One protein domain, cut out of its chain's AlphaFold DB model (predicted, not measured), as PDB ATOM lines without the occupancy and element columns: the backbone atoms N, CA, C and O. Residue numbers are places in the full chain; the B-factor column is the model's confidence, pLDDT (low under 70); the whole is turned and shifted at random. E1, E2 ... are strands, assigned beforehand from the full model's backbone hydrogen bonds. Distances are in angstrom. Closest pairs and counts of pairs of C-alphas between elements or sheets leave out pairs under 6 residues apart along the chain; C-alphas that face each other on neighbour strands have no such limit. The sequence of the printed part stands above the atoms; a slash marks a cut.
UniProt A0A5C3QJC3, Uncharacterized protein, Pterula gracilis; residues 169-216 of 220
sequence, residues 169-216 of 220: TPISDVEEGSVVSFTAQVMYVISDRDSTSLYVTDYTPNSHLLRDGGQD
ATOM      1  N   THR A 169      11.101   5.809 -28.763       76.81
ATOM      2  CA  THR A 169      10.389   6.968 -29.296       76.81
ATOM      3  C   THR A 169       9.330   7.377 -28.271       76.81
ATOM      4  O   THR A 169       8.551   6.512 -27.871       76.81
ATOM      5  N   PRO A 170       9.286   8.633 -27.800       82.56
ATOM      6  CA  PRO A 170       8.175   9.090 -26.968       82.56
ATOM      7  C   PRO A 170       6.866   9.043 -27.768       82.56
ATOM      8  O   PRO A 170       6.876   9.215 -28.987       82.56
ATOM      9  N   ILE A 171       5.734   8.818 -27.097       85.25
ATOM     10  CA  ILE A 171       4.414   8.718 -27.737       85.25
ATOM     11  C   ILE A 171       4.082  10.004 -28.505       85.25
ATOM     12  O   ILE A 171       3.436   9.921 -29.548       85.25
ATOM     13  N   SER A 172       4.564  11.169 -28.057       85.31
ATOM     14  CA  SER A 172       4.423  12.457 -28.758       85.31
ATOM     15  C   SER A 172       4.946  12.461 -30.194       85.31
ATOM     16  O   SER A 172       4.417  13.192 -31.027       85.31
ATOM     17  N   ASP A 173       5.957  11.639 -30.482       82.31
ATOM     18  CA  ASP A 173       6.680  11.631 -31.758       82.31
ATOM     19  C   ASP A 173       6.222  10.474 -32.665       82.31
ATOM     20  O   ASP A 173       6.822  10.200 -33.706       82.31
ATOM     21  N   VAL A 174       5.173   9.750 -32.260       82.56
ATOM     22  CA  VAL A 174       4.624   8.627 -33.021       82.56
ATOM     23  C   VAL A 174       3.728   9.149 -34.136       82.56
ATOM     24  O   VAL A 174       2.682   9.750 -33.886       82.56
ATOM     25  N   GLU A 175       4.127   8.859 -35.373       78.88
ATOM     26  CA  GLU A 175       3.352   9.151 -36.577       78.88
ATOM     27  C   GLU A 175       2.347   8.027 -36.872       78.88
ATOM     28  O   GLU A 175       2.623   6.839 -36.654       78.88
ATOM     29  N   GLU A 176       1.181   8.384 -37.406       74.75
ATOM     30  CA  GLU A 176       0.177   7.415 -37.850       74.75
ATOM     31  C   GLU A 176       0.756   6.462 -38.913       74.75
ATOM     32  O   GLU A 176       1.479   6.870 -39.822       74.75
ATOM     33  N   GLY A 177       0.472   5.162 -38.785       70.62
ATOM     34  CA  GLY A 177       0.990   4.127 -39.689       70.62
ATOM     35  C   GLY A 177       2.445   3.706 -39.437       70.62
ATOM     36  O   GLY A 177       2.952   2.823 -40.135       70.62
ATOM     37  N   SER A 178       3.121   4.281 -38.437       66.25
ATOM     38  CA  SER A 178       4.476   3.877 -38.046       66.25
ATOM     39  C   SER A 178       4.481   2.688 -37.069       66.25
ATOM     40  O   SER A 178       3.539   2.460 -36.313       66.25
ATOM     41  N   VAL A 179       5.561   1.895 -37.085       68.56
ATOM     42  CA  VAL A 179       5.797   0.812 -36.112       68.56
ATOM     43  C   VAL A 179       6.920   1.244 -35.183       68.56
ATOM     44  O   VAL A 179       8.084   1.194 -35.572       68.56
ATOM     45  N   VAL A 180       6.575   1.641 -33.963       74.81
ATOM     46  CA  VAL A 180       7.504   2.215 -32.979       74.81
ATOM     47  C   VAL A 180       7.754   1.280 -31.793       74.81
ATOM     48  O   VAL A 180       6.985   0.356 -31.533       74.81
ATOM     49  N   SER A 181       8.842   1.523 -31.061       76.12
ATOM     50  CA  SER A 181       9.092   0.947 -29.735       76.12
ATOM     51  C   SER A 181       9.151   2.077 -28.714       76.12
ATOM     52  O   SER A 181       9.902   3.032 -28.898       76.12
ATOM     53  N   PHE A 182       8.362   1.968 -27.651       80.94
ATOM     54  CA  PHE A 182       8.270   2.978 -26.601       80.94
ATOM     55  C   PHE A 182       8.081   2.317 -25.235       80.94
ATOM     56  O   PHE A 182       7.699   1.148 -25.138       80.94
ATOM     57  N   THR A 183       8.380   3.063 -24.173       80.19
ATOM     58  CA  THR A 183       8.075   2.659 -22.798       80.19
ATOM     59  C   THR A 183       6.803   3.376 -22.403       80.19
ATOM     60  O   THR A 183       6.764   4.599 -22.461       80.19
ATOM     61  N   ALA A 184       5.790   2.639 -21.966       90.19
ATOM     62  CA  ALA A 184       4.581   3.238 -21.430       90.19
ATOM     63  C   ALA A 184       4.064   2.473 -20.220       90.19
ATOM     64  O   ALA A 184       4.306   1.275 -20.055       90.19
ATOM     65  N   GLN A 185       3.322   3.190 -19.388       86.88
ATOM     66  CA  GLN A 185       2.500   2.633 -18.336       86.88
ATOM     67  C   GLN A 185       1.163   2.186 -18.923       86.88
ATOM     68  O   GLN A 185       0.477   2.954 -19.597       86.88
ATOM     69  N   VAL A 186       0.782   0.940 -18.651       91.69
ATOM     70  CA  VAL A 186      -0.554   0.435 -18.982       91.69
ATOM     71  C   VAL A 186      -1.553   1.030 -17.996       91.69
ATOM     72  O   VAL A 186      -1.395   0.876 -16.787       91.69
ATOM     73  N   MET A 187      -2.568   1.707 -18.525       92.19
ATOM     74  CA  MET A 187      -3.641   2.331 -17.752       92.19
ATOM     75  C   MET A 187      -4.853   1.409 -17.668       92.19
ATOM     76  O   MET A 187      -5.375   1.174 -16.582       92.19
ATOM     77  N   TYR A 188      -5.266   0.850 -18.809       88.44
ATOM     78  CA  TYR A 188      -6.424  -0.036 -18.897       88.44
ATOM     79  C   TYR A 188      -6.178  -1.166 -19.891       88.44
ATOM     80  O   TYR A 188      -5.464  -1.004 -20.883       88.44
ATOM     81  N   VAL A 189      -6.820  -2.301 -19.631       92.19
ATOM     82  CA  VAL A 189      -6.872  -3.448 -20.537       92.19
ATOM     83  C   VAL A 189      -8.338  -3.755 -20.783       92.19
ATOM     84  O   VAL A 189      -9.075  -4.019 -19.835       92.19
ATOM     85  N   ILE A 190      -8.760  -3.701 -22.042       90.56
ATOM     86  CA  ILE A 190     -10.107  -4.092 -22.452       90.56
ATOM     87  C   ILE A 190      -9.966  -5.331 -23.324       90.56
ATOM     88  O   ILE A 190      -9.304  -5.291 -24.359       90.56
ATOM     89  N   SER A 191     -10.585  -6.425 -22.898       92.75
ATOM     90  CA  SER A 191     -10.639  -7.664 -23.668       92.75
ATOM     91  C   SER A 191     -12.067  -7.901 -24.138       92.75
ATOM     92  O   SER A 191     -12.990  -7.930 -23.324       92.75
ATOM     93  N   ASP A 192     -12.237  -8.072 -25.445       91.94
ATOM     94  CA  ASP A 192     -13.463  -8.569 -26.061       91.94
ATOM     95  C   ASP A 192     -13.254 -10.027 -26.541       91.94
ATOM     96  O   ASP A 192     -12.273 -10.676 -26.168       91.94
ATOM     97  N   ARG A 193     -14.205 -10.596 -27.295       84.69
ATOM     98  CA  ARG A 193     -14.109 -11.991 -27.771       84.69
ATOM     99  C   ARG A 193     -13.027 -12.208 -28.836       84.69
ATOM    100  O   ARG A 193     -12.482 -13.306 -28.903       84.69
ATOM    101  N   ASP A 194     -12.726 -11.188 -29.626       90.06
ATOM    102  CA  ASP A 194     -11.897 -11.239 -30.830       90.06
ATOM    103  C   ASP A 194     -10.599 -10.415 -30.695       90.06
ATOM    104  O   ASP A 194      -9.676 -10.568 -31.499       90.06
ATOM    105  N   SER A 195     -10.493  -9.548 -29.682       85.44
ATOM    106  CA  SER A 195      -9.385  -8.614 -29.516       85.44
ATOM    107  C   SER A 195      -9.082  -8.261 -28.053       85.44
ATOM    108  O   SER A 195      -9.898  -8.391 -27.140       85.44
ATOM    109  N   THR A 196      -7.846  -7.821 -27.809       90.25
ATOM    110  CA  THR A 196      -7.439  -7.211 -26.540       90.25
ATOM    111  C   THR A 196      -6.767  -5.882 -26.836       90.25
ATOM    112  O   THR A 196      -5.746  -5.833 -27.522       90.25
ATOM    113  N   SER A 197      -7.346  -4.817 -26.295       88.44
ATOM    114  CA  SER A 197      -6.890  -3.441 -26.439       88.44
ATOM    115  C   SER A 197      -6.186  -2.985 -25.162       88.44
ATOM    116  O   SER A 197      -6.710  -3.131 -24.055       88.44
ATOM    117  N   LEU A 198      -4.987  -2.423 -25.320       92.38
ATOM    118  CA  LEU A 198      -4.204  -1.822 -24.242       92.38
ATOM    119  C   LEU A 198      -4.266  -0.301 -24.369       92.38
ATOM    120  O   LEU A 198      -3.857   0.254 -25.385       92.38
ATOM    121  N   TYR A 199      -4.715   0.365 -23.312       89.44
ATOM    122  CA  TYR A 199      -4.632   1.816 -23.188       89.44
ATOM    123  C   TYR A 199      -3.393   2.137 -22.372       89.44
ATOM    124  O   TYR A 199      -3.269   1.703 -21.225       89.44
ATOM    125  N   VAL A 200      -2.462   2.869 -22.973       92.81
ATOM    126  CA  VAL A 200      -1.140   3.128 -22.402       92.81
ATOM    127  C   VAL A 200      -0.837   4.621 -22.408       92.81
ATOM    128  O   VAL A 200      -1.353   5.361 -23.242       92.81
ATOM    129  N   THR A 201       0.002   5.071 -21.481       90.50
ATOM    130  CA  THR A 201       0.504   6.447 -21.438       90.50
ATOM    131  C   THR A 201       1.984   6.462 -21.085       90.50
ATOM    132  O   THR A 201       2.442   5.674 -20.261       90.50
ATOM    133  N   ASP A 202       2.743   7.361 -21.695       91.00
ATOM    134  CA  ASP A 202       4.099   7.721 -21.271       91.00
ATOM    135  C   ASP A 202       4.147   9.146 -20.686       91.00
ATOM    136  O   ASP A 202       5.223   9.704 -20.487       91.00
ATOM    137  N   TYR A 203       2.969   9.724 -20.412       87.62
ATOM    138  CA  TYR A 203       2.763  11.097 -19.955       87.62
ATOM    139  C   TYR A 203       3.197  12.191 -20.944       87.62
ATOM    140  O   TYR A 203       3.243  13.364 -20.569       87.62
ATOM    141  N   THR A 204       3.452  11.847 -22.210       85.88
ATOM    142  CA  THR A 204       3.671  12.825 -23.281       85.88
ATOM    143  C   THR A 204       2.397  13.017 -24.116       85.88
ATOM    144  O   THR A 204       1.710  12.049 -24.453       85.88
ATOM    145  N   PRO A 205       2.014  14.265 -24.440       77.75
ATOM    146  CA  PRO A 205       0.845  14.519 -25.269       77.75
ATOM    147  C   PRO A 205       1.146  14.186 -26.737       77.75
ATOM    148  O   PRO A 205       2.121  14.680 -27.298       77.75
ATOM    149  N   ASN A 206       0.276  13.409 -27.386       77.12
ATOM    150  CA  ASN A 206       0.310  13.199 -28.834       77.12
ATOM    151  C   ASN A 206      -0.838  13.979 -29.488       77.12
ATOM    152  O   ASN A 206      -2.010  13.623 -29.370       77.12
ATOM    153  N   SER A 207      -0.490  15.068 -30.174       75.06
ATOM    154  CA  SER A 207      -1.445  15.971 -30.825       75.06
ATOM    155  C   SER A 207      -2.155  15.348 -32.031       75.06
ATOM    156  O   SER A 207      -3.224  15.824 -32.409       75.06
ATOM    157  N   HIS A 208      -1.604  14.279 -32.613       67.12
ATOM    158  CA  HIS A 208      -2.228  13.538 -33.708       67.12
ATOM    159  C   HIS A 208      -3.365  12.638 -33.213       67.12
ATOM    160  O   HIS A 208      -4.384  12.535 -33.887       67.12
ATOM    161  N   LEU A 209      -3.246  12.067 -32.009       63.78
ATOM    162  CA  LEU A 209      -4.307  11.257 -31.389       63.78
ATOM    163  C   LEU A 209      -5.486  12.091 -30.863       63.78
ATOM    164  O   LEU A 209      -6.564  11.559 -30.627       63.78
ATOM    165  N   LEU A 210      -5.294  13.400 -30.686       62.81
ATOM    166  CA  LEU A 210      -6.313  14.322 -30.170       62.81
ATOM    167  C   LEU A 210      -7.191  14.941 -31.273       62.81
ATOM    168  O   LEU A 210      -7.985  15.835 -30.980       62.81
ATOM    169  N   ARG A 211      -7.032  14.527 -32.541       52.22
ATOM    170  CA  ARG A 211      -7.656  15.211 -33.688       52.22
ATOM    171  C   ARG A 211      -9.039  14.722 -34.110       52.22
ATOM    172  O   ARG A 211      -9.702  15.481 -34.812       52.22
ATOM    173  N   ASP A 212      -9.523  13.584 -33.623       52.91
ATOM    174  CA  ASP A 212     -10.932  13.209 -33.803       52.91
ATOM    175  C   ASP A 212     -11.762  13.659 -32.599       52.91
ATOM    176  O   ASP A 212     -12.031  12.926 -31.647       52.91
ATOM    177  N   GLY A 213     -12.160  14.928 -32.642       51.78
ATOM    178  CA  GLY A 213     -13.232  15.431 -31.801       51.78
ATOM    179  C   GLY A 213     -14.554  14.789 -32.211       51.78
ATOM    180  O   GLY A 213     -15.026  15.016 -33.323       51.78
ATOM    181  N   GLY A 214     -15.180  14.044 -31.299       49.38
ATOM    182  CA  GLY A 214     -16.593  13.704 -31.455       49.38
ATOM    183  C   GLY A 214     -17.098  12.435 -30.787       49.38
ATOM    184  O   GLY A 214     -17.935  11.773 -31.384       49.38
ATOM    185  N   GLN A 215     -16.672  12.096 -29.572       43.31
ATOM    186  CA  GLN A 215     -17.528  11.331 -28.661       43.31
ATOM    187  C   GLN A 215     -17.092  11.609 -27.225       43.31
ATOM    188  O   GLN A 215     -15.918  11.464 -26.885       43.31
ATOM    189  N   ASP A 216     -18.039  12.074 -26.409       46.38
ATOM    190  CA  ASP A 216     -17.844  12.233 -24.971       46.38
ATOM    191  C   ASP A 216     -17.249  10.942 -24.380       46.38
ATOM    192  O   ASP A 216     -17.663   9.845 -24.777       46.38
TER     193      ASP A 216
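Overview. This is residues 169 to 216 of the 220 residues of an uncharacterized protein of Pterula gracilis (UniProt A0A5C3QJC3). With little regular structure, the model is a looped stretch, residues 169 to 184, leading into one hairpin of strands E1 and E2, whose tip, residues 191 to 196, sticks out. A second long stretch, residues 202 to 216, follows, its last residues 210 to 216 also sticking out. The printed part has 48 residues, with no named helix and two strands, E1 then E2, in one antiparallel sheet; the class is all strand, with 13 residues in named elements. It is loose, with a radius of gyration of the C-alphas of 12.2 A, and spans 32 by 28 by 21 A.

Along the chain. E1, residues 185 to 191, begins at C-alpha (2.500, 2.633, -18.336) and is 17.5 A long. E2, residues 196 to 201, measures 16.6 A and ends at C-alpha (0.504, 6.447, -21.438).

Arrangement. E1 and E2 form a hairpin over a tight link, antiparallel at 160 degrees. N 185 and O 201 are within hydrogen-bond range at 2.8 A.

Size, cuts and confidence. The C-alphas farthest apart, Asp 173 and Arg 193, are 31.7 A apart. The printed part has no cut. pLDDT is under 70 at residues 178 to 179 and 208 to 216.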